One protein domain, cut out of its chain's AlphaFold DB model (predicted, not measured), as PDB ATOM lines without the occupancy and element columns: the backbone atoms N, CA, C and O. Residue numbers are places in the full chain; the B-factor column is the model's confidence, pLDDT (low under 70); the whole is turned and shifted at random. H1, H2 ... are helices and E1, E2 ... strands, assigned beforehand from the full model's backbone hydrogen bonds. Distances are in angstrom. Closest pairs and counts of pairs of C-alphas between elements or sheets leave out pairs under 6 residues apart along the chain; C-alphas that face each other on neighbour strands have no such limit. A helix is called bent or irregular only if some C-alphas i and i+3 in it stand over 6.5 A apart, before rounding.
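Overview. This is residues 490 to 564 and 571 to 711 of the 746 residues of an uncharacterized protein of Planctomycetaceae bacterium (UniProt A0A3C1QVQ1). Two twisted seven-strand sheets lie face to face as a sandwich, E1 E7 E12 E13 E14 E16 E17 against E3 E6 E15 E8 E9 E10 E11. A small sheet E2 E5 E4 with H1 makes a head at one end. The 216 printed residues hold seventeen named strands and two named helices, in the order E1 E2 H1 H2 and then E3 to E17; the class is mostly strand. The first sheet is branched, and the second has the order E3 E6 E15 E8 E9 E10 E11; in both, the neighbour strands are antiparallel. The whole is compact, with a radius of gyration of the C-alphas of 16.8 A and spans of 53 by 42 by 33 A.

Along the chain. E1, residues 490 to 492, begins at C-alpha 490 (343.578, 112.774, 156.276). E2 (499 to 501), H1 (502 to 507), H2 (510 to 513), E3 (531 to 534), E4 (538 to 540), E5 (545 to 548) and E6 (555 to 558) follow. E7 (574 to 582) is 24.7 A long and E8 (588 to 598) 21.8 A. Next come E9 (601 to 610), E10 (615 to 621), E11 (625 to 632), E12 (640 to 646), E13 (657 to 663), E14 (668 to 674) and E15 (682 to 688). E16 (692 to 701) is 24.7 A long, and E17 (706 to 708) ends at C-alpha 708 (342.922, 105.226, 164.353).

Arrangement. The sandwich's facing parts are 9.6 A centre to centre, their strands at 34 degrees. E16 has E1 and E17 on one side and E7 on the other side; N 490 and O 694 are 2.9 A apart, N 699 and O 707 2.8 A, N 575 and O 700 2.8 A. E12 E13 E14 and E8 E9 E10 E11 are meanders, each strand the antiparallel neighbour of the one before; N 643 and O 661 are 2.8 A apart, N 591 and O 607 2.9 A. The second sheet is a folded sheet, bent back on itself, where E3 and E6 face E8 to E11 with E15 as the hinge; N 556 and O 685 are 2.8 A apart. The closest C-alphas of E11 and E14 are those of Ala 629 and Cys 673, 6.2 A. H1 stands up from the sheet E2 E5 E4, and H2 only grazes the folded sheet. In H1 every O i to N i+4 pair is within hydrogen-bond range; H2 is too short for one.

Size, cuts and confidence. The C-alphas of Glu 543 and Asp 650, the two farthest apart, are 54.7 A apart. Residues 565 to 570 are not printed, with 13.3 A across the cut. The link H2 to E3 is long, 17 residues. Mean pLDDT of the printed part is 80.6; 44 residues are under 70, among them 517 to 530 and 648 to 656.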
ATOM      1  N   ILE A 490     342.298 112.759 156.989       82.38
ATOM      2  CA  ILE A 490     343.578 112.774 156.276       82.38
ATOM      3  C   ILE A 490     343.308 112.891 154.775       82.38
ATOM      4  O   ILE A 490     342.463 112.180 154.240       82.38
ATOM      5  N   THR A 491     344.011 113.779 154.080       86.50
ATOM      6  CA  THR A 491     343.936 113.872 152.616       86.50
ATOM      7  C   THR A 491     345.291 113.517 152.048       86.50
ATOM      8  O   THR A 491     346.244 114.232 152.331       86.50
ATOM      9  N   LEU A 492     345.378 112.454 151.256       89.56
ATOM     10  CA  LEU A 492     346.565 112.150 150.458       89.56
ATOM     11  C   LEU A 492     346.482 112.938 149.147       89.56
ATOM     12  O   LEU A 492     345.425 112.955 148.516       89.56
ATOM     13  N   ARG A 493     347.567 113.598 148.745       87.50
ATOM     14  CA  ARG A 493     347.614 114.526 147.606       87.50
ATOM     15  C   ARG A 493     348.787 114.176 146.680       87.50
ATOM     16  O   ARG A 493     349.758 114.910 146.687       87.50
ATOM     17  N   PRO A 494     348.753 113.061 145.935       88.12
ATOM     18  CA  PRO A 494     349.853 112.689 145.035       88.12
ATOM     19  C   PRO A 494     350.277 113.891 144.171       88.12
ATOM     20  O   PRO A 494     349.443 114.455 143.469       88.12
ATOM     21  N   ASP A 495     351.546 114.296 144.277       83.62
ATOM     22  CA  ASP A 495     352.059 115.578 143.754       83.62
ATOM     23  C   ASP A 495     353.236 115.352 142.795       83.62
ATOM     24  O   ASP A 495     354.266 116.024 142.815       83.62
ATOM     25  N   VAL A 496     353.101 114.317 141.965       88.75
ATOM     26  CA  VAL A 496     354.061 113.959 140.922       88.75
ATOM     27  C   VAL A 496     353.331 113.455 139.675       88.75
ATOM     28  O   VAL A 496     352.308 112.777 139.796       88.75
ATOM     29  N   PRO A 497     353.852 113.733 138.469       90.50
ATOM     30  CA  PRO A 497     353.292 113.178 137.246       90.50
ATOM     31  C   PRO A 497     353.522 111.667 137.143       90.50
ATOM     32  O   PRO A 497     354.378 111.085 137.810       90.50
ATOM     33  N   LEU A 498     352.778 111.035 136.229       90.31
ATOM     34  CA  LEU A 498     352.877 109.606 135.916       90.31
ATOM     35  C   LEU A 498     354.300 109.176 135.525       90.31
ATOM     36  O   LEU A 498     354.723 108.064 135.844       90.31
ATOM     37  N   SER A 499     355.024 110.065 134.844       92.12
ATOM     38  CA  SER A 499     356.376 109.832 134.349       92.12
ATOM     39  C   SER A 499     357.315 110.952 134.779       92.12
ATOM     40  O   SER A 499     356.962 112.127 134.694       92.12
ATOM     41  N   LEU A 500     358.522 110.592 135.205       93.50
ATOM     42  CA  LEU A 500     359.535 111.503 135.735       93.50
ATOM     43  C   LEU A 500     360.934 111.085 135.296       93.50
ATOM     44  O   LEU A 500     361.189 109.916 135.044       93.50
ATOM     45  N   SER A 501     361.871 112.026 135.262       93.19
ATOM     46  CA  SER A 501     363.293 111.709 135.162       93.19
ATOM     47  C   SER A 501     363.745 110.876 136.362       93.19
ATOM     48  O   SER A 501     363.492 111.247 137.509       93.19
ATOM     49  N   GLU A 502     364.470 109.789 136.097       92.69
ATOM     50  CA  GLU A 502     365.076 108.919 137.111       92.69
ATOM     51  C   GLU A 502     365.970 109.712 138.075       92.69
ATOM     52  O   GLU A 502     365.919 109.513 139.287       92.69
ATOM     53  N   VAL A 503     366.719 110.684 137.543       91.06
ATOM     54  CA  VAL A 503     367.580 111.577 138.330       91.06
ATOM     55  C   VAL A 503     366.753 112.407 139.309       91.06
ATOM     56  O   VAL A 503     367.112 112.522 140.476       91.06
ATOM     57  N   TYR A 504     365.631 112.973 138.862       92.00
ATOM     58  CA  TYR A 504     364.775 113.780 139.731       92.00
ATOM     59  C   TYR A 504     364.090 112.924 140.799       92.00
ATOM     60  O   TYR A 504     364.128 113.278 141.976       92.00
ATOM     61  N   LEU A 505     363.553 111.762 140.413       91.81
ATOM     62  CA  LEU A 505     362.964 110.801 141.349       91.81
ATOM     63  C   LEU A 505     363.967 110.364 142.431       91.81
ATOM     64  O   LEU A 505     363.588 110.208 143.590       91.81
ATOM     65  N   GLY A 506     365.245 110.202 142.073       90.12
ATOM     66  CA  GLY A 506     366.319 109.875 143.012       90.12
ATOM     67  C   GLY A 506     366.559 110.936 144.093       90.12
ATOM     68  O   GLY A 506     367.004 110.593 145.186       90.12
ATOM     69  N   HIS A 507     366.225 112.201 143.820       89.31
ATOM     70  CA  HIS A 507     366.368 113.310 144.768       89.31
ATOM     71  C   HIS A 507     365.115 113.567 145.618       89.31
ATOM     72  O   HIS A 507     365.201 114.289 146.611       89.31
ATOM     73  N   LEU A 508     363.953 113.021 145.246       89.06
ATOM     74  CA  LEU A 508     362.701 113.274 145.959       89.06
ATOM     75  C   LEU A 508     362.577 112.400 147.220       89.06
ATOM     76  O   LEU A 508     362.727 111.176 147.134       89.06
ATOM     77  N   PRO A 509     362.246 112.986 148.389       88.94
ATOM     78  CA  PRO A 509     361.822 112.202 149.542       88.94
ATOM     79  C   PRO A 509     360.458 111.540 149.280       88.94
ATOM     80  O   PRO A 509     359.689 111.972 148.420       88.94
ATOM     81  N   ASN A 510     360.119 110.488 150.023       88.06
ATOM     82  CA  ASN A 510     358.860 109.768 149.802       88.06
ATOM     83  C   ASN A 510     357.630 110.648 150.099       88.06
ATOM     84  O   ASN A 510     356.609 110.554 149.421       88.06
ATOM     85  N   GLU A 511     357.742 111.538 151.082       83.88
ATOM     86  CA  GLU A 511     356.713 112.497 151.492       83.88
ATOM     87  C   GLU A 511     356.454 113.560 150.415       83.88
ATOM     88  O   GLU A 511     355.352 114.087 150.305       83.88
ATOM     89  N   ALA A 512     357.452 113.844 149.576       82.94
ATOM     90  CA  ALA A 512     357.294 114.713 148.414       82.94
ATOM     91  C   ALA A 512     356.454 114.055 147.307       82.94
ATOM     92  O   ALA A 512     355.772 114.755 146.569       82.94
ATOM     93  N   ILE A 513     356.492 112.724 147.200       87.31
ATOM     94  CA  ILE A 513     355.774 111.957 146.172       87.31
ATOM     95  C   ILE A 513     354.300 111.790 146.553       87.31
ATOM     96  O   ILE A 513     353.410 111.944 145.713       87.31
ATOM     97  N   LEU A 514     354.041 111.479 147.823       86.69
ATOM     98  CA  LEU A 514     352.696 111.324 148.362       86.69
ATOM     99  C   LEU A 514     352.524 112.203 149.604       86.69
ATOM    100  O   LEU A 514     352.531 111.687 150.725       86.69
ATOM    101  N   PRO A 515     352.377 113.522 149.424       81.56
ATOM    102  CA  PRO A 515     352.140 114.416 150.540       81.56
ATOM    103  C   PRO A 515     350.727 114.231 151.088       81.56
ATOM    104  O   PRO A 515     349.822 113.730 150.410       81.56
ATOM    105  N   TRP A 516     350.519 114.657 152.330       78.81
ATOM    106  CA  TRP A 516     349.208 114.632 152.962       78.81
ATOM    107  C   TRP A 516     348.965 115.865 153.827       78.81
ATOM    108  O   TRP A 516     349.898 116.514 154.298       78.81
ATOM    109  N   ASP A 517     347.691 116.195 154.043       67.88
ATOM    110  CA  ASP A 517     347.308 117.303 154.924       67.88
ATOM    111  C   ASP A 517     347.784 117.021 156.362       67.88
ATOM    112  O   ASP A 517     347.382 116.018 156.958       67.88
ATOM    113  N   GLY A 518     348.598 117.916 156.940       53.38
ATOM    114  CA  GLY A 518     349.062 117.814 158.332       53.38
ATOM    115  C   GLY A 518     350.574 117.886 158.565       53.38
ATOM    116  O   GLY A 518     351.013 117.519 159.649       53.38
ATOM    117  N   GLU A 519     351.378 118.380 157.616       43.72
ATOM    118  CA  GLU A 519     352.850 118.492 157.721       43.72
ATOM    119  C   GLU A 519     353.385 119.449 158.822       43.72
ATOM    120  O   GLU A 519     354.539 119.885 158.772       43.72
ATOM    121  N   ARG A 520     352.620 119.738 159.884       44.53
ATOM    122  CA  ARG A 520     353.143 120.357 161.111       44.53
ATOM    123  C   ARG A 520     352.617 119.749 162.380       44.53
ATOM    124  O   ARG A 520     351.634 120.200 162.951       44.53
ATOM    125  N   ASN A 521     353.394 118.795 162.853       36.88
ATOM    126  CA  ASN A 521     354.153 118.852 164.099       36.88
ATOM    127  C   ASN A 521     354.490 117.385 164.374       36.88
ATOM    128  O   ASN A 521     353.568 116.564 164.373       36.88
ATOM    129  N   PRO A 522     355.753 117.028 164.652       34.19
ATOM    130  CA  PRO A 522     356.083 115.682 165.096       34.19
ATOM    131  C   PRO A 522     355.298 115.195 166.334       34.19
ATOM    132  O   PRO A 522     355.414 114.037 166.727       34.19
ATOM    133  N   ASN A 523     354.511 116.083 166.950       35.50
ATOM    134  CA  ASN A 523     353.622 115.803 168.064       35.50
ATOM    135  C   ASN A 523     352.112 115.934 167.750       35.50
ATOM    136  O   ASN A 523     351.317 115.619 168.630       35.50
ATOM    137  N   GLU A 524     351.681 116.410 166.569       44.97
ATOM    138  CA  GLU A 524     350.252 116.736 166.316       44.97
ATOM    139  C   GLU A 524     349.645 116.117 165.046       44.97
ATOM    140  O   GLU A 524     348.467 116.351 164.814       44.97
ATOM    141  N   ILE A 525     350.391 115.301 164.284       48.69
ATOM    142  CA  ILE A 525     349.975 114.136 163.460       48.69
ATOM    143  C   ILE A 525     351.206 113.759 162.597       48.69
ATOM    144  O   ILE A 525     351.557 114.455 161.651       48.69
ATOM    145  N   GLY A 526     351.884 112.664 162.970       37.53
ATOM    146  CA  GLY A 526     353.226 112.242 162.506       37.53
ATOM    147  C   GLY A 526     354.275 112.416 163.618       37.53
ATOM    148  O   GLY A 526     353.968 113.088 164.593       37.53
ATOM    149  N   PRO A 527     355.509 111.883 163.529       37.31
ATOM    150  CA  PRO A 527     355.996 110.524 163.862       37.31
ATOM    151  C   PRO A 527     355.425 109.803 165.103       37.31
ATOM    152  O   PRO A 527     355.829 108.672 165.364       37.31
ATOM    153  N   ALA A 528     354.481 110.377 165.852       39.94
ATOM    154  CA  ALA A 528     353.862 109.700 167.000       39.94
ATOM    155  C   ALA A 528     352.799 108.624 166.633       39.94
ATOM    156  O   ALA A 528     352.320 107.917 167.516       39.94
ATOM    157  N   SER A 529     352.434 108.463 165.347       53.88
ATOM    158  CA  SER A 529     351.380 107.536 164.864       53.88
ATOM    159  C   SER A 529     351.874 106.341 164.026       53.88
ATOM    160  O   SER A 529     351.061 105.546 163.562       53.88
ATOM    161  N   GLY A 530     353.187 106.181 163.813       66.25
ATOM    162  CA  GLY A 530     353.772 105.002 163.145       66.25
ATOM    163  C   GLY A 530     353.569 104.883 161.623       66.25
ATOM    164  O   GLY A 530     354.012 103.889 161.047       66.25
ATOM    165  N   PHE A 531     352.929 105.857 160.961       77.62
ATOM    166  CA  PHE A 531     352.782 105.886 159.497       77.62
ATOM    167  C   PHE A 531     354.015 106.464 158.788       77.62
ATOM    168  O   PHE A 531     354.607 107.432 159.264       77.62
ATOM    169  N   ARG A 532     354.375 105.890 157.636       83.88
ATOM    170  CA  ARG A 532     355.453 106.340 156.743       83.88
ATOM    171  C   ARG A 532     354.990 106.321 155.288       83.88
ATOM    172  O   ARG A 532     354.239 105.429 154.889       83.88
ATOM    173  N   ALA A 533     355.420 107.316 154.517       88.19
ATOM    174  CA  ALA A 533     355.178 107.369 153.082       88.19
ATOM    175  C   ALA A 533     356.189 106.484 152.347       88.19
ATOM    176  O   ALA A 533     357.373 106.455 152.686       88.19
ATOM    177  N   HIS A 534     355.716 105.798 151.316       91.88
ATOM    178  CA  HIS A 534     356.503 104.933 150.451       91.88
ATOM    179  C   HIS A 534     356.248 105.303 148.999       91.88
ATOM    180  O   HIS A 534     355.104 105.519 148.592       91.88
ATOM    181  N   ARG A 535     357.319 105.372 148.207       92.12
ATOM    182  CA  ARG A 535     357.256 105.847 146.814       92.12
ATOM    183  C   ARG A 535     356.660 104.843 145.825       92.12
ATOM    184  O   ARG A 535     356.436 105.204 144.672       92.12
ATOM    185  N   GLY A 536     356.447 103.596 146.242       93.38
ATOM    186  CA  GLY A 536     356.039 102.526 145.340       93.38
ATOM    187  C   GLY A 536     357.152 102.114 144.370       93.38
ATOM    188  O   GLY A 536     358.334 102.385 144.582       93.38
ATOM    189  N   ARG A 537     356.773 101.449 143.279       93.31
ATOM    190  CA  ARG A 537     357.684 101.019 142.215       93.31
ATOM    191  C   ARG A 537     357.561 101.928 141.002       93.31
ATOM    192  O   ARG A 537     356.464 102.295 140.596       93.31
ATOM    193  N   TRP A 538     358.702 102.211 140.387       93.19
ATOM    194  CA  TRP A 538     358.805 102.949 139.135       93.19
ATOM    195  C   TRP A 538     359.520 102.062 138.111       93.19
ATOM    196  O   TRP A 538     360.581 101.504 138.394       93.19
ATOM    197  N   GLY A 539     358.880 101.837 136.966       88.31
ATOM    198  CA  GLY A 539     359.398 101.016 135.875       88.31
ATOM    199  C   GLY A 539     360.385 101.776 134.989       88.31
ATOM    200  O   GLY A 539     360.500 102.997 135.069       88.31
ATOM    201  N   SER A 540     361.076 101.057 134.102       80.06
ATOM    202  CA  SER A 540     361.989 101.665 133.130       80.06
ATOM    203  C   SER A 540     361.230 102.287 131.957       80.06
ATOM    204  O   SER A 540     360.333 101.652 131.399       80.06
ATOM    205  N   GLY A 541     361.633 103.483 131.538       75.38
ATOM    206  CA  GLY A 541     361.159 104.138 130.317       75.38
ATOM    207  C   GLY A 541     362.306 104.507 129.371       75.38
ATOM    208  O   GLY A 541     363.404 103.955 129.446       75.38
ATOM    209  N   TYR A 542     362.032 105.412 128.430       79.19
ATOM    210  CA  TYR A 542     362.981 105.867 127.408       79.19
ATOM    211  C   TYR A 542     363.807 107.062 127.915       79.19
ATOM    212  O   TYR A 542     363.283 107.906 128.638       79.19
ATOM    213  N   GLU A 543     365.091 107.142 127.543       84.12
ATOM    214  CA  GLU A 543     365.983 108.287 127.841       84.12
ATOM    215  C   GLU A 543     366.056 108.711 129.324       84.12
ATOM    216  O   GLU A 543     366.128 109.897 129.648       84.12
ATOM    217  N   GLY A 544     366.046 107.746 130.248       87.56
ATOM    218  CA  GLY A 544     366.134 108.031 131.686       87.56
ATOM    219  C   GLY A 544     364.850 108.617 132.284       87.56
ATOM    220  O   GLY A 544     364.894 109.215 133.359       87.56
ATOM    221  N   ILE A 545     363.712 108.473 131.598       92.50
ATOM    222  CA  ILE A 545     362.377 108.673 132.168       92.50
ATOM    223  C   ILE A 545     361.878 107.346 132.741       92.50
ATOM    224  O   ILE A 545     362.020 106.301 132.111       92.50
ATOM    225  N   VAL A 546     361.275 107.388 133.921       93.69
ATOM    226  CA  VAL A 546     360.636 106.267 134.613       93.69
ATOM    227  C   VAL A 546     359.152 106.560 134.803       93.69
ATOM    228  O   VAL A 546     358.754 107.717 134.923       93.69
ATOM    229  N   THR A 547     358.333 105.514 134.841       93.50
ATOM    230  CA  THR A 547     356.873 105.624 134.983       93.50
ATOM    231  C   THR A 547     356.423 104.838 136.202       93.50
ATOM    232  O   THR A 547     356.909 103.727 136.420       93.50
ATOM    233  N   VAL A 548     355.512 105.395 136.998       92.56
ATOM    234  CA  VAL A 548     354.971 104.690 138.168       92.56
ATOM    235  C   VAL A 548     354.303 103.376 137.741       92.56
ATOM    236  O   VAL A 548     353.567 103.323 136.755       92.56
ATOM    237  N   ASP A 549     354.585 102.300 138.470       91.19
ATOM    238  CA  ASP A 549     353.938 101.007 138.265       91.19
ATOM    239  C   ASP A 549     352.470 101.109 138.701       91.19
ATOM    240  O   ASP A 549     352.160 101.516 139.826       91.19
ATOM    241  N   ASP A 550     351.569 100.732 137.797       86.25
ATOM    242  CA  ASP A 550     350.126 100.847 137.973       86.25
ATOM    243  C   ASP A 550     349.629 100.103 139.221       86.25
ATOM    244  O   ASP A 550     348.707 100.572 139.896       86.25
ATOM    245  N   ASP A 551     350.252  98.971 139.549       87.25
ATOM    246  CA  ASP A 551     349.842  98.117 140.661       87.25
ATOM    247  C   ASP A 551     350.657  98.327 141.940       87.25
ATOM    248  O   ASP A 551     350.329  97.763 142.982       87.25
ATOM    249  N   ARG A 552     351.720  99.134 141.884       90.19
ATOM    250  CA  ARG A 552     352.628  99.378 143.015       90.19
ATOM    251  C   ARG A 552     352.858 100.872 143.206       90.19
ATOM    252  O   ARG A 552     353.994 101.331 143.263       90.19
ATOM    253  N   ARG A 553     351.768 101.629 143.280       91.06
ATOM    254  CA  ARG A 553     351.767 103.092 143.423       91.06
ATOM    255  C   ARG A 553     352.246 103.538 144.811       91.06
ATOM    256  O   ARG A 553     352.293 102.709 145.721       91.06
ATOM    257  N   PRO A 554     352.585 104.827 144.999       93.94
ATOM    258  CA  PRO A 554     352.899 105.360 146.315       93.94
ATOM    259  C   PRO A 554     351.791 105.104 147.334       93.94
ATOM    260  O   PRO A 554     350.599 105.123 147.012       93.94
ATOM    261  N   PHE A 555     352.181 104.889 148.582       92.56
ATOM    262  CA  PHE A 555     351.245 104.610 149.661       92.56
ATOM    263  C   PHE A 555     351.770 105.108 151.005       92.56
ATOM    264  O   PHE A 555     352.969 105.277 151.212       92.56
ATOM    265  N   LEU A 556     350.849 105.324 151.933       89.88
ATOM    266  CA  LEU A 556     351.112 105.627 153.328       89.88
ATOM    267  C   LEU A 556     350.843 104.360 154.147       89.88
ATOM    268  O   LEU A 556     349.720 103.860 154.142       89.88
ATOM    269  N   ALA A 557     351.837 103.832 154.860       88.00
ATOM    270  CA  ALA A 557     351.698 102.598 155.635       88.00
ATOM    271  C   ALA A 557     352.097 102.772 157.094       88.00
ATOM    272  O   ALA A 557     353.089 103.424 157.405       88.00
ATOM    273  N   ARG A 558     351.346 102.135 157.990       81.94
ATOM    274  CA  ARG A 558     351.673 102.034 159.407       81.94
ATOM    275  C   ARG A 558     352.529 100.812 159.669       81.94
ATOM    276  O   ARG A 558     352.043  99.684 159.576       81.94
ATOM    277  N   LEU A 559     353.785 101.047 160.029       70.56
ATOM    278  CA  LEU A 559     354.714  99.985 160.399       70.56
ATOM    279  C   LEU A 559     354.494  99.586 161.865       70.56
ATOM    280  O   LEU A 559     354.135 100.415 162.706       70.56
ATOM    281  N   ALA A 560     354.701  98.308 162.180       62.25
ATOM    282  CA  ALA A 560     354.700  97.846 163.565       62.25
ATOM    283  C   ALA A 560     355.824  98.550 164.350       62.25
ATOM    284  O   ALA A 560     356.919  98.735 163.824       62.25
ATOM    285  N   ALA A 561     355.556  98.953 165.596       52.44
ATOM    286  CA  ALA A 561     356.554  99.617 166.433       52.44
ATOM    287  C   ALA A 561     357.798  98.724 166.614       52.44
ATOM    288  O   ALA A 561     357.678  97.563 167.015       52.44
ATOM    289  N   GLU A 562     358.986  99.267 166.334       40.44
ATOM    290  CA  GLU A 562     360.260  98.606 166.627       40.44
ATOM    291  C   GLU A 562     360.358  98.378 168.144       40.44
ATOM    292  O   GLU A 562     360.406  99.331 168.918       40.44
ATOM    293  N   GLY A 563     360.342  97.113 168.579       38.03
ATOM    294  CA  GLY A 563     360.536  96.743 169.986       38.03
ATOM    295  C   GLY A 563     359.366  96.052 170.691       38.03
ATOM    296  O   GLY A 563     359.503  95.752 171.874       38.03
ATOM    297  N   ASN A 564     358.254  95.727 170.020       37.44
ATOM    298  CA  ASN A 564     357.268  94.818 170.618       37.44
ATOM    299  C   ASN A 564     357.761  93.359 170.528       37.44
ATOM    300  O   ASN A 564     357.434  92.628 169.595       37.44
ATOM    301  N   VAL A 571     347.684  90.629 164.879       50.97
ATOM    302  CA  VAL A 571     346.334  90.592 164.339       50.97
ATOM    303  C   VAL A 571     346.378  90.966 162.847       50.97
ATOM    304  O   VAL A 571     346.388  92.140 162.484       50.97
ATOM    305  N   ALA A 572     346.391  89.962 161.971       54.44
ATOM    306  CA  ALA A 572     346.052  90.128 160.552       54.44
ATOM    307  C   ALA A 572     344.522  90.062 160.304       54.44
ATOM    308  O   ALA A 572     344.048  90.299 159.196       54.44
ATOM    309  N   VAL A 573     343.754  89.742 161.356       64.38
ATOM    310  CA  VAL A 573     342.302  89.502 161.369       64.38
ATOM    311  C   VAL A 573     341.602  90.649 162.098       64.38
ATOM    312  O   VAL A 573     341.755  90.806 163.302       64.38
ATOM    313  N   GLY A 574     340.829  91.465 161.396       77.00
ATOM    314  CA  GLY A 574     340.228  92.667 161.973       77.00
ATOM    315  C   GLY A 574     339.322  93.388 160.986       77.00
ATOM    316  O   GLY A 574     339.070  92.897 159.890       77.00
ATOM    317  N   THR A 575     338.807  94.551 161.370       85.81
ATOM    318  CA  THR A 575     337.946  95.375 160.513       85.81
ATOM    319  C   THR A 575     338.567  96.744 160.280       85.81
ATOM    320  O   THR A 575     338.840  97.468 161.233       85.81
ATOM    321  N   LEU A 576     338.755  97.120 159.018       88.94
ATOM    322  CA  LEU A 576     339.082  98.484 158.611       88.94
ATOM    323  C   LEU A 576     337.792  99.250 158.319       88.94
ATOM    324  O   LEU A 576     336.930  98.759 157.592       88.94
ATOM    325  N   ARG A 577     337.659 100.452 158.879       91.50
ATOM    326  CA  ARG A 577     336.544 101.370 158.628       91.50
ATOM    327  C   ARG A 577     337.066 102.725 158.200       91.50
ATOM    328  O   ARG A 577     338.027 103.211 158.791       91.50
ATOM    329  N   THR A 578     336.444 103.338 157.204       92.38
ATOM    330  CA  THR A 578     336.756 104.709 156.780       92.38
ATOM    331  C   THR A 578     335.615 105.292 155.959       92.38
ATOM    332  O   THR A 578     334.810 104.554 155.397       92.38
ATOM    333  N   THR A 579     335.563 106.616 155.866       93.12
ATOM    334  CA  THR A 579     334.802 107.315 154.830       93.12
ATOM    335  C   THR A 579     335.765 107.866 153.784       93.12
ATOM    336  O   THR A 579     336.645 108.655 154.131       93.12
ATOM    337  N   ILE A 580     335.595 107.477 152.521       93.62
ATOM    338  CA  ILE A 580     336.438 107.914 151.402       93.62
ATOM    339  C   ILE A 580     335.695 108.978 150.598       93.62
ATOM    340  O   ILE A 580     334.593 108.732 150.121       93.62
ATOM    341  N   ALA A 581     336.311 110.142 150.412       93.25
ATOM    342  CA  ALA A 581     335.855 111.171 149.487       93.25
ATOM    343  C   ALA A 581     336.894 111.352 148.376       93.25
ATOM    344  O   ALA A 581     338.060 111.679 148.631       93.25
ATOM    345  N   LEU A 582     336.461 111.112 147.140       90.38
ATOM    346  CA  LEU A 582     337.279 111.203 145.939       90.38
ATOM    347  C   LEU A 582     337.099 112.579 145.305       90.38
ATOM    348  O   LEU A 582     335.978 113.069 145.167       90.38
ATOM    349  N   SER A 583     338.198 113.205 144.889       87.56
ATOM    350  CA  SER A 583     338.094 114.342 143.973       87.56
ATOM    351  C   SER A 583     337.683 113.863 142.577       87.56
ATOM    352  O   SER A 583     337.922 112.716 142.205       87.56
ATOM    353  N   SER A 584     337.090 114.748 141.774       82.75
ATOM    354  CA  SER A 584     336.607 114.411 140.425       82.75
ATOM    355  C   SER A 584     337.709 113.969 139.453       82.75
ATOM    356  O   SER A 584     337.406 113.392 138.416       82.75
ATOM    357  N   ALA A 585     338.970 114.275 139.765       87.44
ATOM    358  CA  ALA A 585     340.140 113.885 138.982       87.44
ATOM    359  C   ALA A 585     340.899 112.695 139.598       87.44
ATOM    360  O   ALA A 585     341.936 112.297 139.072       87.44
ATOM    361  N   ALA A 586     340.430 112.143 140.726       90.69
ATOM    362  CA  ALA A 586     341.102 111.021 141.365       90.69
ATOM    363  C   ALA A 586     341.031 109.809 140.441       90.69
ATOM    364  O   ALA A 586     339.956 109.400 140.015       90.69
ATOM    365  N   GLU A 587     342.181 109.216 140.143       92.69
ATOM    366  CA  GLU A 587     342.222 107.994 139.348       92.69
ATOM    367  C   GLU A 587     341.998 106.778 140.243       92.69
ATOM    368  O   GLU A 587     341.369 105.805 139.818       92.69
ATOM    369  N   ARG A 588     342.540 106.815 141.474       92.00
ATOM    370  CA  ARG A 588     342.496 105.693 142.420       92.00
ATOM    371  C   ARG A 588     342.526 106.108 143.878       92.00
ATOM    372  O   ARG A 588     343.202 107.066 144.255       92.00
ATOM    373  N   ALA A 589     341.901 105.269 144.694       95.19
ATOM    374  CA  ALA A 589     342.082 105.213 146.136       95.19
ATOM    375  C   ALA A 589     342.193 103.756 146.584       95.19
ATOM    376  O   ALA A 589     341.485 102.902 146.048       95.19
ATOM    377  N   SER A 590     343.022 103.474 147.587       95.12
ATOM    378  CA  SER A 590     343.136 102.114 148.117       95.12
ATOM    379  C   SER A 590     343.256 102.064 149.632       95.12
ATOM    380  O   SER A 590     343.891 102.922 150.251       95.12
ATOM    381  N   LEU A 591     342.692 101.003 150.213       94.25
ATOM    382  CA  LEU A 591     342.969 100.562 151.578       94.25
ATOM    383  C   LEU A 591     343.920  99.368 151.525       94.25
ATOM    384  O   LEU A 591     343.716  98.442 150.740       94.25
ATOM    385  N   LEU A 592     344.943  99.383 152.374       92.00
ATOM    386  CA  LEU A 592     345.979  98.355 152.437       92.00
ATOM    387  C   LEU A 592     345.883  97.604 153.761       92.00
ATOM    388  O   LEU A 592     345.744  98.234 154.812       92.00
ATOM    389  N   ALA A 593     345.983  96.277 153.727       88.88
ATOM    390  CA  ALA A 593     345.857  95.449 154.921       88.88
ATOM    391  C   ALA A 593     346.649  94.139 154.847       88.88
ATOM    392  O   ALA A 593     347.012  93.669 153.769       88.88
ATOM    393  N   ALA A 594     346.864  93.527 156.018       83.19
ATOM    394  CA  ALA A 594     347.504  92.219 156.181       83.19
ATOM    395  C   ALA A 594     348.862  92.094 155.458       83.19
ATOM    396  O   ALA A 594     349.192  91.038 154.915       83.19
ATOM    397  N   GLY A 595     349.631  93.188 155.408       83.62
ATOM    398  CA  GLY A 595     350.805  93.282 154.546       83.62
ATOM    399  C   GLY A 595     352.135  93.516 155.253       83.62
ATOM    400  O   GLY A 595     352.230  93.631 156.481       83.62
ATOM    401  N   SER A 596     353.173  93.622 154.434       87.88
ATOM    402  CA  SER A 596     354.519  94.072 154.772       87.88
ATOM    403  C   SER A 596     355.010  95.075 153.726       87.88
ATOM    404  O   SER A 596     354.457  95.180 152.628       87.88
ATOM    405  N   VAL A 597     356.049  95.833 154.076       88.50
ATOM    406  CA  VAL A 597     356.742  96.718 153.138       88.50
ATOM    407  C   VAL A 597     358.108  96.127 152.826       88.50
ATOM    408  O   VAL A 597     358.855  95.781 153.739       88.50
ATOM    409  N   GLN A 598     358.425  96.011 151.540       87.81
ATOM    410  CA  GLN A 598     359.727  95.570 151.051       87.81
ATOM    411  C   GLN A 598     360.126  96.428 149.848       87.81
ATOM    412  O   GLN A 598     359.341  96.566 148.909       87.81
ATOM    413  N   ASP A 599     361.332  96.998 149.885       88.38
ATOM    414  CA  ASP A 599     361.899  97.826 148.810       88.38
ATOM    415  C   ASP A 599     360.938  98.934 148.338       88.38
ATOM    416  O   ASP A 599     360.668  99.075 147.149       88.38
ATOM    417  N   GLU A 600     360.359  99.683 149.285       91.56
ATOM    418  CA  GLU A 600     359.363 100.743 149.034       91.56
ATOM    419  C   GLU A 600     358.054 100.282 148.367       91.56
ATOM    420  O   GLU A 600     357.246 101.108 147.939       91.56
ATOM    421  N   THR A 601     357.800  98.971 148.312       91.81
ATOM    422  CA  THR A 601     356.568  98.389 147.767       91.81
ATOM    423  C   THR A 601     355.757  97.673 148.839       91.81
ATOM    424  O   THR A 601     356.301  97.010 149.724       91.81
ATOM    425  N   PHE A 602     354.434  97.801 148.753       92.00
ATOM    426  CA  PHE A 602     353.511  97.069 149.609       92.00
ATOM    427  C   PHE A 602     353.323  95.641 149.086       92.00
ATOM    428  O   PHE A 602     353.144  95.437 147.883       92.00
ATOM    429  N   ARG A 603     353.341  94.657 149.990       91.12
ATOM    430  CA  ARG A 603     352.966  93.263 149.720       91.12
ATOM    431  C   ARG A 603     351.876  92.843 150.699       91.12
ATOM    432  O   ARG A 603     352.097  92.919 151.903       91.12
ATOM    433  N   GLY A 604     350.714  92.414 150.219       89.56
ATOM    434  CA  GLY A 604     349.556  92.123 151.073       89.56
ATOM    435  C   GLY A 604     348.230  92.244 150.331       89.56
ATOM    436  O   GLY A 604     348.180  92.052 149.118       89.56
ATOM    437  N   LEU A 605     347.156  92.573 151.049       90.75
ATOM    438  CA  LEU A 605     345.832  92.776 150.462       90.75
ATOM    439  C   LEU A 605     345.574  94.260 150.186       90.75
ATOM    440  O   LEU A 605     345.835  95.113 151.036       90.75
ATOM    441  N   GLU A 606     345.004  94.553 149.021       93.62
ATOM    442  CA  GLU A 606     344.611  95.897 148.603       93.62
ATOM    443  C   GLU A 606     343.135  95.909 148.188       93.62
ATOM    444  O   GLU A 606     342.743  95.225 147.242       93.62
ATOM    445  N   LEU A 607     342.320  96.719 148.868       94.25
ATOM    446  CA  LEU A 607     340.987  97.090 148.399       94.25
ATOM    447  C   LEU A 607     341.102  98.389 147.598       94.25
ATOM    448  O   LEU A 607     341.302  99.455 148.178       94.25
ATOM    449  N   ARG A 608     340.986  98.282 146.275       95.19
ATOM    450  CA  ARG A 608     341.209  99.357 145.305       95.19
ATOM    451  C   ARG A 608     339.893  99.858 144.718       95.19
ATOM    452  O   ARG A 608     339.124  99.084 144.152       95.19
ATOM    453  N   PHE A 609     339.697 101.167 144.774       94.81
ATOM    454  CA  PHE A 609     338.666 101.915 144.062       94.81
ATOM    455  C   PHE A 609     339.297 102.450 142.775       94.81
ATOM    456  O   PHE A 609     340.109 103.376 142.822       94.81
ATOM    457  N   ASP A 610     339.001 101.819 141.638       93.31
ATOM    458  CA  ASP A 610     339.577 102.165 140.337       93.31
ATOM    459  C   ASP A 610     338.568 102.971 139.519       93.31
ATOM    460  O   ASP A 610     337.619 102.418 138.958       93.31
ATOM    461  N   VAL A 611     338.775 104.289 139.470       91.81
ATOM    462  CA  VAL A 611     337.877 105.222 138.779       91.81
ATOM    463  C   VAL A 611     337.954 105.022 137.269       91.81
ATOM    464  O   VAL A 611     336.933 105.031 136.594       91.81
ATOM    465  N   GLN A 612     339.152 104.768 136.739       88.12
ATOM    466  CA  GLN A 612     339.364 104.588 135.301       88.12
ATOM    467  C   GLN A 612     338.737 103.297 134.768       88.12
ATOM    468  O   GLN A 612     338.330 103.247 133.609       88.12
ATOM    469  N   ARG A 613     338.694 102.241 135.589       91.69
ATOM    470  CA  ARG A 613     338.080 100.956 135.218       91.69
ATOM    471  C   ARG A 613     336.618 100.824 135.636       91.69
ATOM    472  O   ARG A 613     336.024  99.808 135.298       91.69
ATOM    473  N   GLU A 614     336.064 101.799 136.360       93.88
ATOM    474  CA  GLU A 614     334.706 101.747 136.928       93.88
ATOM    475  C   GLU A 614     334.476 100.466 137.756       93.88
ATOM    476  O   GLU A 614     333.483  99.742 137.621       93.88
ATOM    477  N   GLN A 615     335.463 100.136 138.595       93.56
ATOM    478  CA  GLN A 615     335.489  98.893 139.362       93.56
ATOM    479  C   GLN A 615     336.037  99.101 140.771       93.56
ATOM    480  O   GLN A 615     337.027  99.803 140.987       93.56
ATOM    481  N   ILE A 616     335.459  98.376 141.724       93.81
ATOM    482  CA  ILE A 616     336.081  98.110 143.020       93.81
ATOM    483  C   ILE A 616     336.705  96.721 142.951       93.81
ATOM    484  O   ILE A 616     336.032  95.741 142.624       93.81
ATOM    485  N   ARG A 617     337.999  96.631 143.250       93.44
ATOM    486  CA  ARG A 617     338.781  95.398 143.139       93.44
ATOM    487  C   ARG A 617     339.446  95.079 144.462       93.44
ATOM    488  O   ARG A 617     340.023  95.950 145.102       93.44
ATOM    489  N   LEU A 618     339.402  93.813 144.842       92.38
ATOM    490  CA  LEU A 618     340.217  93.279 145.915       92.38
ATOM    491  C   LEU A 618     341.363  92.480 145.311       92.38
ATOM    492  O   LEU A 618     341.142  91.519 144.569       92.38
ATOM    493  N   LEU A 619     342.577  92.887 145.646       92.19
ATOM    494  CA  LEU A 619     343.806  92.384 145.062       92.19
ATOM    495  C   LEU A 619     344.703  91.784 146.144       92.19
ATOM    496  O   LEU A 619     344.739  92.254 147.280       92.19
ATOM    497  N   GLU A 620     345.463  90.770 145.760       91.38
ATOM    498  CA  GLU A 620     346.621  90.279 146.495       91.38
ATOM    499  C   GLU A 620     347.887  90.719 145.759       91.38
ATOM    500  O   GLU A 620     348.126  90.338 144.609       91.38
ATOM    501  N   ILE A 621     348.685  91.548 146.423       91.00
ATOM    502  CA  ILE A 621     349.921  92.124 145.905       91.00
ATOM    503  C   ILE A 621     351.092  91.267 146.399       91.00
ATOM    504  O   ILE A 621     351.569  91.431 147.522       91.00
ATOM    505  N   GLY A 622     351.537  90.319 145.572       87.44
ATOM    506  CA  GLY A 622     352.724  89.487 145.804       87.44
ATOM    507  C   GLY A 622     353.871  89.873 144.868       87.44
ATOM    508  O   GLY A 622     354.081  91.049 144.580       87.44
ATOM    509  N   ASP A 623     354.614  88.894 144.343       85.69
ATOM    510  CA  ASP A 623     355.497  89.126 143.181       85.69
ATOM    511  C   ASP A 623     354.682  89.376 141.904       85.69
ATOM    512  O   ASP A 623     355.083  90.153 141.037       85.69
ATOM    513  N   GLN A 624     353.512  88.744 141.822       87.12
ATOM    514  CA  GLN A 624     352.466  88.997 140.838       87.12
ATOM    515  C   GLN A 624     351.231  89.555 141.551       87.12
ATOM    516  O   GLN A 624     351.029  89.306 142.741       87.12
ATOM    517  N   VAL A 625     350.414  90.306 140.819       91.00
ATOM    518  CA  VAL A 625     349.166  90.887 141.324       91.00
ATOM    519  C   VAL A 625     348.025  89.958 140.939       91.00
ATOM    520  O   VAL A 625     347.817  89.685 139.755       91.00
ATOM    521  N   ARG A 626     347.293  89.447 141.931       92.00
ATOM    522  CA  ARG A 626     346.155  88.545 141.720       92.00
ATOM    523  C   ARG A 626     344.857  89.241 142.105       92.00
ATOM    524  O   ARG A 626     344.727  89.735 143.220       92.00
ATOM    525  N   VAL A 627     343.878  89.245 141.203       92.50
ATOM    526  CA  VAL A 627     342.525  89.740 141.497       92.50
ATOM    527  C   VAL A 627     341.765  88.646 142.244       92.50
ATOM    528  O   VAL A 627     341.575  87.550 141.718       92.50
ATOM    529  N   LEU A 628     341.360  88.929 143.480       89.88
ATOM    530  CA  LEU A 628     340.615  88.002 144.336       89.88
ATOM    531  C   LEU A 628     339.103  88.163 144.173       89.88
ATOM    532  O   LEU A 628     338.359  87.186 144.226       89.88
ATOM    533  N   ALA A 629     338.650  89.403 143.994       90.38
ATOM    534  CA  ALA A 629     337.263  89.740 143.713       90.38
ATOM    535  C   ALA A 629     337.188  91.096 143.007       90.38
ATOM    536  O   ALA A 629     338.031  91.965 143.226       90.38
ATOM    537  N   GLU A 630     336.152  91.297 142.201       92.31
ATOM    538  CA  GLU A 630     335.852  92.587 141.585       92.31
ATOM    539  C   GLU A 630     334.340  92.813 141.484       92.31
ATOM    540  O   GLU A 630     333.540  91.871 141.373       92.31
ATOM    541  N   ARG A 631     333.948  94.083 141.558       93.12
ATOM    542  CA  ARG A 631     332.574  94.545 141.400       93.12
ATOM    543  C   ARG A 631     332.544  95.788 140.516       93.12
ATOM    544  O   ARG A 631     333.377  96.671 140.726       93.12
ATOM    545  N   PRO A 632     331.603  95.877 139.559       91.62
ATOM    546  CA  PRO A 632     331.318  97.133 138.878       91.62
ATOM    547  C   PRO A 632     330.956  98.210 139.897       91.62
ATOM    548  O   PRO A 632     330.274  97.926 140.882       91.62
ATOM    549  N   TRP A 633     331.419  99.429 139.663       90.06
ATOM    550  CA  TRP A 633     331.128 100.575 140.509       90.06
ATOM    551  C   TRP A 633     331.234 101.853 139.692       90.06
ATOM    552  O   TRP A 633     332.249 102.093 139.045       90.06
ATOM    553  N   VAL A 634     330.194 102.682 139.747       88.94
ATOM    554  CA  VAL A 634     330.197 103.996 139.103       88.94
ATOM    555  C   VAL A 634     330.856 105.000 140.052       88.94
ATOM    556  O   VAL A 634     330.344 105.207 141.156       88.94
ATOM    557  N   PRO A 635     331.976 105.631 139.658       87.81
ATOM    558  CA  PRO A 635     332.643 106.614 140.497       87.81
ATOM    559  C   PRO A 635     331.731 107.785 140.856       87.81
ATOM    560  O   PRO A 635     331.020 108.324 140.011       87.81
ATOM    561  N   THR A 636     331.782 108.202 142.119       86.19
ATOM    562  CA  THR A 636     331.001 109.322 142.652       86.19
ATOM    563  C   THR A 636     331.892 110.254 143.466       86.19
ATOM    564  O   THR A 636     332.912 109.838 144.019       86.19
ATOM    565  N   THR A 637     331.502 111.526 143.529       83.44
ATOM    566  CA  THR A 637     332.095 112.517 144.435       83.44
ATOM    567  C   THR A 637     331.482 112.468 145.833       83.44
ATOM    568  O   THR A 637     332.020 113.087 146.752       83.44
ATOM    569  N   ASP A 638     330.360 111.762 146.003       88.56
ATOM    570  CA  ASP A 638     329.750 111.564 147.313       88.56
ATOM    571  C   ASP A 638     330.660 110.700 148.203       88.56
ATOM    572  O   ASP A 638     331.268 109.739 147.719       88.56
ATOM    573  N   PRO A 639     330.766 111.008 149.507       91.00
ATOM    574  CA  PRO A 639     331.544 110.191 150.426       91.00
ATOM    575  C   PRO A 639     331.024 108.748 150.507       91.00
ATOM    576  O   PRO A 639     329.822 108.518 150.628       91.00
ATOM    577  N   LEU A 640     331.944 107.782 150.493       93.12
ATOM    578  CA  LEU A 640     331.660 106.350 150.592       93.12
ATOM    579  C   LEU A 640     332.048 105.824 151.971       93.12
ATOM    580  O   LEU A 640     333.220 105.897 152.349       93.12
ATOM    581  N   GLU A 641     331.099 105.247 152.704       94.44
ATOM    582  CA  GLU A 641     331.394 104.539 153.951       94.44
ATOM    583  C   GLU A 641     331.864 103.121 153.634       94.44
ATOM    584  O   GLU A 641     331.133 102.328 153.045       94.44
ATOM    585  N   VAL A 642     333.086 102.785 154.037       94.12
ATOM    586  CA  VAL A 642     333.726 101.503 153.733       94.12
ATOM    587  C   VAL A 642     333.976 100.744 155.024       94.12
ATOM    588  O   VAL A 642     334.649 101.242 155.928       94.12
ATOM    589  N   THR A 643     333.479  99.512 155.093       93.19
ATOM    590  CA  THR A 643     333.804  98.532 156.133       93.19
ATOM    591  C   THR A 643     334.406  97.294 155.479       93.19
ATOM    592  O   THR A 643     333.746  96.585 154.724       93.19
ATOM    593  N   TRP A 644     335.670  97.018 155.781       91.75
ATOM    594  CA  TRP A 644     336.394  95.862 155.271       91.75
ATOM    595  C   TRP A 644     336.800  94.941 156.418       91.75
ATOM    596  O   TRP A 644     337.707  95.246 157.189       91.75
ATOM    597  N   SER A 645     336.115  93.806 156.531       87.25
ATOM    598  CA  SER A 645     336.360  92.783 157.546       87.25
ATOM    599  C   SER A 645     337.219  91.647 156.988       87.25
ATOM    600  O   SER A 645     336.890  91.026 155.976       87.25
ATOM    601  N   LEU A 646     338.313  91.353 157.681       82.19
ATOM    602  CA  LEU A 646     339.285  90.307 157.377       82.19
ATOM    603  C   LEU A 646     339.152  89.196 158.421       82.19
ATOM    604  O   LEU A 646     339.463  89.427 159.583       82.19
ATOM    605  N   GLY A 647     338.699  88.005 158.013       72.12
ATOM    606  CA  GLY A 647     338.514  86.848 158.896       72.12
ATOM    607  C   GLY A 647     337.241  86.933 159.741       72.12
ATOM    608  O   GLY A 647     337.308  87.114 160.952       72.12
ATOM    609  N   ALA A 648     336.073  86.825 159.096       52.47
ATOM    610  CA  ALA A 648     334.765  86.930 159.750       52.47
ATOM    611  C   ALA A 648     334.613  85.982 160.970       52.47
ATOM    612  O   ALA A 648     335.026  84.825 160.879       52.47
ATOM    613  N   PRO A 649     333.964  86.425 162.071       45.97
ATOM    614  CA  PRO A 649     333.826  85.645 163.310       45.97
ATOM    615  C   PRO A 649     333.039  84.330 163.161       45.97
ATOM    616  O   PRO A 649     333.178  83.449 164.005       45.97
ATOM    617  N   ASP A 650     332.272  84.166 162.077       46.16
ATOM    618  CA  ASP A 650     331.413  82.997 161.827       46.16
ATOM    619  C   ASP A 650     332.006  81.984 160.820       46.16
ATOM    620  O   ASP A 650     331.307  81.083 160.350       46.16
ATOM    621  N   ALA A 651     333.281  82.120 160.434       43.75
ATOM    622  CA  ALA A 651     333.926  81.210 159.486       43.75
ATOM    623  C   ALA A 651     334.587  80.007 160.186       43.75
ATOM    624  O   ALA A 651     335.243  80.144 161.217       43.75
ATOM    625  N   SER A 652     334.439  78.815 159.593       41.62
ATOM    626  CA  SER A 652     335.180  77.605 159.980       41.62
ATOM    627  C   SER A 652     336.689  77.906 160.054       41.62
ATOM    628  O   SER A 652     337.178  78.610 159.168       41.62
ATOM    629  N   PRO A 653     337.447  77.375 161.038       48.47
ATOM    630  CA  PRO A 653     338.875  77.676 161.230       48.47
ATOM    631  C   PRO A 653     339.767  77.421 159.999       48.47
ATOM    632  O   PRO A 653     340.871  77.958 159.928       48.47
ATOM    633  N   ASP A 654     339.266  76.676 159.008       42.94
ATOM    634  CA  ASP A 654     339.965  76.337 157.764       42.94
ATOM    635  C   ASP A 654     339.589  77.216 156.545       42.94
ATOM    636  O   ASP A 654     340.132  77.009 155.461       42.94
ATOM    637  N   VAL A 655     338.692  78.211 156.674       44.12
ATOM    638  CA  VAL A 655     338.299  79.112 155.565       44.12
ATOM    639  C   VAL A 655     338.443  80.583 155.968       44.12
ATOM    640  O   VAL A 655     337.579  81.171 156.616       44.12
ATOM    641  N   LYS A 656     339.544  81.209 155.542       57.09
ATOM    642  CA  LYS A 656     339.820  82.639 155.750       57.09
ATOM    643  C   LYS A 656     339.012  83.489 154.754       57.09
ATOM    644  O   LYS A 656     339.428  83.695 153.615       57.09
ATOM    645  N   ASN A 657     337.844  83.969 155.182       71.00
ATOM    646  CA  ASN A 657     336.967  84.826 154.375       71.00
ATOM    647  C   ASN A 657     337.213  86.318 154.637       71.00
ATOM    648  O   ASN A 657     337.401  86.729 155.784       71.00
ATOM    649  N   CYS A 658     337.129  87.135 153.588       76.50
ATOM    650  CA  CYS A 658     337.009  88.588 153.692       76.50
ATOM    651  C   CYS A 658     335.588  89.039 153.320       76.50
ATOM    652  O   CYS A 658     334.941  88.402 152.485       76.50
ATOM    653  N   ARG A 659     335.110  90.139 153.905       86.00
ATOM    654  CA  ARG A 659     333.855  90.805 153.523       86.00
ATOM    655  C   ARG A 659     334.098  92.300 153.387       86.00
ATOM    656  O   ARG A 659     334.674  92.912 154.283       86.00
ATOM    657  N   VAL A 660     333.648  92.868 152.280       87.38
ATOM    658  CA  VAL A 660     333.661  94.309 152.029       87.38
ATOM    659  C   VAL A 660     332.216  94.775 151.941       87.38
ATOM    660  O   VAL A 660     331.428  94.184 151.205       87.38
ATOM    661  N   GLU A 661     331.886  95.810 152.701       90.31
ATOM    662  CA  GLU A 661     330.614  96.525 152.654       90.31
ATOM    663  C   GLU A 661     330.904  98.000 152.382       90.31
ATOM    664  O   GLU A 661     331.691  98.628 153.094       90.31
ATOM    665  N   ILE A 662     330.300  98.536 151.325       90.69
ATOM    666  CA  ILE A 662     330.467  99.924 150.897       90.69
ATOM    667  C   ILE A 662     329.085 100.539 150.776       90.69
ATOM    668  O   ILE A 662     328.261 100.041 150.012       90.69
ATOM    669  N   ARG A 663     328.830 101.611 151.523       89.00
ATOM    670  CA  ARG A 663     327.562 102.343 151.491       89.00
ATOM    671  C   ARG A 663     327.785 103.708 150.853       89.00
ATOM    672  O   ARG A 663     328.582 104.502 151.355       89.00
ATOM    673  N   GLY A 664     327.098 103.950 149.742       80.56
ATOM    674  CA  GLY A 664     326.978 105.263 149.112       80.56
ATOM    675  C   GLY A 664     325.592 105.874 149.329       80.56
ATOM    676  O   GLY A 664     324.751 105.310 150.030       80.56
ATOM    677  N   SER A 665     325.341 107.024 148.701       62.66
ATOM    678  CA  SER A 665     324.062 107.745 148.775       62.66
ATOM    679  C   SER A 665     322.885 106.985 148.141       62.66
ATOM    680  O   SER A 665     321.754 107.146 148.598       62.66
ATOM    681  N   GLU A 666     323.139 106.133 147.140       65.50
ATOM    682  CA  GLU A 666     322.090 105.449 146.360       65.50
ATOM    683  C   GLU A 666     322.185 103.908 146.343       65.50
ATOM    684  O   GLU A 666     321.194 103.244 146.042       65.50
ATOM    685  N   GLU A 667     323.333 103.313 146.696       73.31
ATOM    686  CA  GLU A 667     323.561 101.862 146.599       73.31
ATOM    687  C   GLU A 667     324.512 101.337 147.694       73.31
ATOM    688  O   GLU A 667     325.450 102.024 148.114       73.31
ATOM    689  N   THR A 668     324.281 100.094 148.135       82.69
ATOM    690  CA  THR A 668     325.196  99.340 149.005       82.69
ATOM    691  C   THR A 668     325.846  98.218 148.204       82.69
ATOM    692  O   THR A 668     325.159  97.318 147.721       82.69
ATOM    693  N   ILE A 669     327.175  98.238 148.097       84.19
ATOM    694  CA  ILE A 669     327.959  97.208 147.409       84.19
ATOM    695  C   ILE A 669     328.550  96.264 148.453       84.19
ATOM    696  O   ILE A 669     329.309  96.680 149.329       84.19
ATOM    697  N   GLU A 670     328.244  94.973 148.323       84.38
ATOM    698  CA  GLU A 670     328.820  93.925 149.161       84.38
ATOM    699  C   GLU A 670     329.450  92.808 148.332       84.38
ATOM    700  O   GLU A 670     328.892  92.326 147.338       84.38
ATOM    701  N   PHE A 671     330.622  92.349 148.766       84.06
ATOM    702  CA  PHE A 671     331.229  91.141 148.223       84.06
ATOM    703  C   PHE A 671     332.118  90.440 149.247       84.06
ATOM    704  O   PHE A 671     332.725  91.059 150.124       84.06
ATOM    705  N   ALA A 672     332.165  89.115 149.125       79.88
ATOM    706  CA  ALA A 672     333.016  88.248 149.921       79.88
ATOM    707  C   ALA A 672     334.095  87.617 149.042       79.88
ATOM    708  O   ALA A 672     333.896  87.425 147.840       79.88
ATOM    709  N   CYS A 673     335.221  87.273 149.654       73.31
ATOM    710  CA  CYS A 673     336.328  86.609 148.982       73.31
ATOM    711  C   CYS A 673     336.945  85.523 149.865       73.31
ATOM    712  O   CYS A 673     336.897  85.616 151.095       73.31
ATOM    713  N   ALA A 674     337.593  84.546 149.231       70.12
ATOM    714  CA  ALA A 674     338.549  83.667 149.891       70.12
ATOM    715  C   ALA A 674     339.958  84.234 149.656       70.12
ATOM    716  O   ALA A 674     340.420  84.282 148.516       70.12
ATOM    717  N   ALA A 675     340.618  84.691 150.721       68.81
ATOM    718  CA  ALA A 675     341.963  85.258 150.663       68.81
ATOM    719  C   ALA A 675     342.853  84.587 151.707       68.81
ATOM    720  O   ALA A 675     342.448  84.420 152.861       68.81
ATOM    721  N   GLU A 676     344.088  84.244 151.342       67.81
ATOM    722  CA  GLU A 676     345.079  83.868 152.344       67.81
ATOM    723  C   GLU A 676     345.504  85.122 153.109       67.81
ATOM    724  O   GLU A 676     346.342  85.902 152.673       67.81
ATOM    725  N   ILE A 677     344.893  85.335 154.276       68.81
ATOM    726  CA  ILE A 677     345.305  86.408 155.179       68.81
ATOM    727  C   ILE A 677     346.670  86.008 155.758       68.81
ATOM    728  O   ILE A 677     346.754  85.091 156.592       68.81
ATOM    729  N   GLY A 678     347.726  86.646 155.239       63.38
ATOM    730  CA  GLY A 678     349.111  86.486 155.681       63.38
ATOM    731  C   GLY A 678     349.334  87.001 157.105       63.38
ATOM    732  O   GLY A 678     348.457  87.619 157.698       63.38
ATOM    733  N   SER A 679     350.515  86.762 157.677       64.50
ATOM    734  CA  SER A 679     350.880  87.228 159.029       64.50
ATOM    735  C   SER A 679     351.331  88.696 159.084       64.50
ATOM    736  O   SER A 679     351.805  89.158 160.123       64.50
ATOM    737  N   GLY A 680     351.221  89.427 157.971       68.44
ATOM    738  CA  GLY A 680     351.593  90.834 157.888       68.44
ATOM    739  C   GLY A 680     350.718  91.704 158.788       68.44
ATOM    740  O   GLY A 680     349.498  91.562 158.816       68.44
ATOM    741  N   THR A 681     351.336  92.623 159.526       73.81
ATOM    742  CA  THR A 681     350.651  93.518 160.478       73.81
ATOM    743  C   THR A 681     350.487  94.945 159.951       73.81
ATOM    744  O   THR A 681     349.861  95.779 160.614       73.81
ATOM    745  N   THR A 682     351.025  95.224 158.758       82.31
ATOM    746  CA  THR A 682     351.008  96.547 158.125       82.31
ATOM    747  C   THR A 682     349.646  96.815 157.501       82.31
ATOM    748  O   THR A 682     349.073  95.957 156.823       82.31
ATOM    749  N   TRP A 683     349.156  98.035 157.693       86.56
ATOM    750  CA  TRP A 683     347.979  98.567 157.018       86.56
ATOM    751  C   TRP A 683     348.238 100.002 156.572       86.56
ATOM    752  O   TRP A 683     349.180 100.641 157.044       86.56
ATOM    753  N   GLY A 684     347.440 100.508 155.642       89.62
ATOM    754  CA  GLY A 684     347.762 101.765 154.985       89.62
ATOM    755  C   GLY A 684     346.688 102.289 154.055       89.62
ATOM    756  O   GLY A 684     345.606 101.717 153.931       89.62
ATOM    757  N   LEU A 685     347.025 103.395 153.404       92.62
ATOM    758  CA  LEU A 685     346.188 104.144 152.483       92.62
ATOM    759  C   LEU A 685     347.005 104.468 151.230       92.62
ATOM    760  O   LEU A 685     348.202 104.731 151.320       92.62
ATOM    761  N   SER A 686     346.370 104.495 150.067       94.12
ATOM    762  CA  SER A 686     346.991 104.971 148.827       94.12
ATOM    763  C   SER A 686     346.016 105.856 148.063       94.12
ATOM    764  O   SER A 686     344.799 105.688 148.161       94.12
ATOM    765  N   ALA A 687     346.562 106.814 147.322       92.94
ATOM    766  CA  ALA A 687     345.830 107.713 146.448       92.94
ATOM    767  C   ALA A 687     346.664 107.990 145.199       92.94
ATOM    768  O   ALA A 687     347.891 108.087 145.281       92.94
ATOM    769  N   TRP A 688     346.004 108.137 144.052       92.75
ATOM    770  CA  TRP A 688     346.672 108.510 142.811       92.75
ATOM    771  C   TRP A 688     345.819 109.409 141.911       92.75
ATOM    772  O   TRP A 688     344.590 109.316 141.895       92.75
ATOM    773  N   GLY A 689     346.497 110.251 141.128       88.44
ATOM    774  CA  GLY A 689     345.926 111.111 140.090       88.44
ATOM    775  C   GLY A 689     345.435 112.448 140.630       88.44
ATOM    776  O   GLY A 689     345.711 113.485 140.044       88.44
ATOM    777  N   ALA A 690     344.773 112.438 141.785       87.69
ATOM    778  CA  ALA A 690     344.331 113.651 142.459       87.69
ATOM    779  C   ALA A 690     344.115 113.399 143.963       87.69
ATOM    780  O   ALA A 690     344.239 112.256 144.421       87.69
ATOM    781  N   PRO A 691     343.794 114.440 144.756       89.94
ATOM    782  CA  PRO A 691     343.563 114.288 146.184       89.94
ATOM    783  C   PRO A 691     342.453 113.288 146.526       89.94
ATOM    784  O   PRO A 691     341.374 113.311 145.924       89.94
ATOM    785  N   VAL A 692     342.712 112.468 147.545       92.19
ATOM    786  CA  VAL A 692     341.739 111.555 148.159       92.19
ATOM    787  C   VAL A 692     341.718 111.788 149.658       92.19
ATOM    788  O   VAL A 692     342.752 111.758 150.329       92.19
ATOM    789  N   THR A 693     340.522 111.997 150.188       91.44
ATOM    790  CA  THR A 693     340.291 112.262 151.600       91.44
ATOM    791  C   THR A 693     339.719 111.026 152.287       91.44
ATOM    792  O   THR A 693     338.715 110.477 151.849       91.44
ATOM    793  N   PHE A 694     340.319 110.638 153.406       89.88
ATOM    794  CA  PHE A 694     339.864 109.565 154.282       89.88
ATOM    795  C   PHE A 694     339.476 110.158 155.640       89.88
ATOM    796  O   PHE A 694     340.250 110.911 156.233       89.88
ATOM    797  N   THR A 695     338.284 109.837 156.136       88.25
ATOM    798  CA  THR A 695     337.744 110.370 157.400       88.25
ATOM    799  C   THR A 695     337.393 109.233 158.349       88.25
ATOM    800  O   THR A 695     336.925 108.182 157.904       88.25
ATOM    801  N   ALA A 696     337.626 109.439 159.649       83.25
ATOM    802  CA  ALA A 696     337.354 108.460 160.705       83.25
ATOM    803  C   ALA A 696     338.003 107.083 160.447       83.25
ATOM    804  O   ALA A 696     337.469 106.034 160.820       83.25
ATOM    805  N   THR A 697     339.164 107.078 159.786       84.44
ATOM    806  CA  THR A 697     339.847 105.845 159.394       84.44
ATOM    807  C   THR A 697     340.351 105.103 160.624       84.44
ATOM    808  O   THR A 697     341.131 105.640 161.410       84.44
ATOM    809  N   SER A 698     339.937 103.851 160.789       84.31
ATOM    810  CA  SER A 698     340.311 103.030 161.936       84.31
ATOM    811  C   SER A 698     340.446 101.557 161.576       84.31
ATOM    812  O   SER A 698     339.717 101.033 160.736       84.31
ATOM    813  N   ARG A 699     341.385 100.885 162.240       84.25
ATOM    814  CA  ARG A 699     341.529  99.435 162.274       84.25
ATOM    815  C   ARG A 699     341.053  98.933 163.629       84.25
ATOM    816  O   ARG A 699     341.502  99.418 164.660       84.25
ATOM    817  N   ILE A 700     340.152  97.966 163.624       82.62
ATOM    818  CA  ILE A 700     339.655  97.286 164.815       82.62
ATOM    819  C   ILE A 700     340.218  95.873 164.781       82.62
ATOM    820  O   ILE A 700     339.870  95.082 163.902       82.62
ATOM    821  N   ASP A 701     341.116  95.583 165.705       74.62
ATOM    822  CA  ASP A 701     341.750  94.284 165.862       74.62
ATOM    823  C   ASP A 701     340.722  93.240 166.362       74.62
ATOM    824  O   ASP A 701     339.717  93.589 166.985       74.62
ATOM    825  N   GLY A 702     340.945  91.945 166.101       67.06
ATOM    826  CA  GLY A 702     340.045  90.867 166.547       67.06
ATOM    827  C   GLY A 702     339.870  90.755 168.072       67.06
ATOM    828  O   GLY A 702     338.893  90.170 168.531       67.06
ATOM    829  N   ASP A 703     340.780  91.344 168.855       66.50
ATOM    830  CA  ASP A 703     340.696  91.481 170.317       66.50
ATOM    831  C   ASP A 703     339.940  92.750 170.774       66.50
ATOM    832  O   ASP A 703     339.803  93.001 171.971       66.50
ATOM    833  N   GLY A 704     339.430  93.546 169.828       68.94
ATOM    834  CA  GLY A 704     338.695  94.784 170.069       68.94
ATOM    835  C   GLY A 704     339.567  96.037 170.181       68.94
ATOM    836  O   GLY A 704     339.021  97.126 170.376       68.94
ATOM    837  N   ARG A 705     340.897  95.936 170.045       72.44
ATOM    838  CA  ARG A 705     341.775  97.113 170.072       72.44
ATOM    839  C   ARG A 705     341.541  97.986 168.839       72.44
ATOM    840  O   ARG A 705     341.584  97.510 167.709       72.44
ATOM    841  N   VAL A 706     341.315  99.282 169.053       75.25
ATOM    842  CA  VAL A 706     341.077 100.246 167.971       75.25
ATOM    843  C   VAL A 706     342.332 101.068 167.723       75.25
ATOM    844  O   VAL A 706     342.845 101.721 168.628       75.25
ATOM    845  N   ASP A 707     342.787 101.069 166.479       74.38
ATOM    846  CA  ASP A 707     343.903 101.863 166.000       74.38
ATOM    847  C   ASP A 707     343.429 102.863 164.933       74.38
ATOM    848  O   ASP A 707     342.945 102.465 163.877       74.38
ATOM    849  N   ARG A 708     343.509 104.170 165.206       74.00
ATOM    850  CA  ARG A 708     342.922 105.226 164.353       74.00
ATOM    851  C   ARG A 708     343.986 105.992 163.564       74.00
ATOM    852  O   ARG A 708     345.121 106.137 164.015       74.00
ATOM    853  N   VAL A 709     343.601 106.516 162.400       71.00
ATOM    854  CA  VAL A 709     344.331 107.586 161.708       71.00
ATOM    855  C   VAL A 709     343.825 108.924 162.244       71.00
ATOM    856  O   VAL A 709     342.627 109.191 162.201       71.00
ATOM    857  N   GLY A 710     344.730 109.767 162.742       62.12
ATOM    858  CA  GLY A 710     344.380 111.074 163.306       62.12
ATOM    859  C   GLY A 710     344.057 111.044 164.806       62.12
ATOM    860  O   GLY A 710     344.388 110.089 165.507       62.12
ATOM    861  N   ILE A 711     343.457 112.129 165.309       63.47
ATOM    862  CA  ILE A 711     343.160 112.318 166.738       63.47
ATOM    863  C   ILE A 711     341.700 111.941 167.027       63.47
ATOM    864  O   ILE A 711     340.794 112.331 166.294       63.47
TER     865      ILE A 711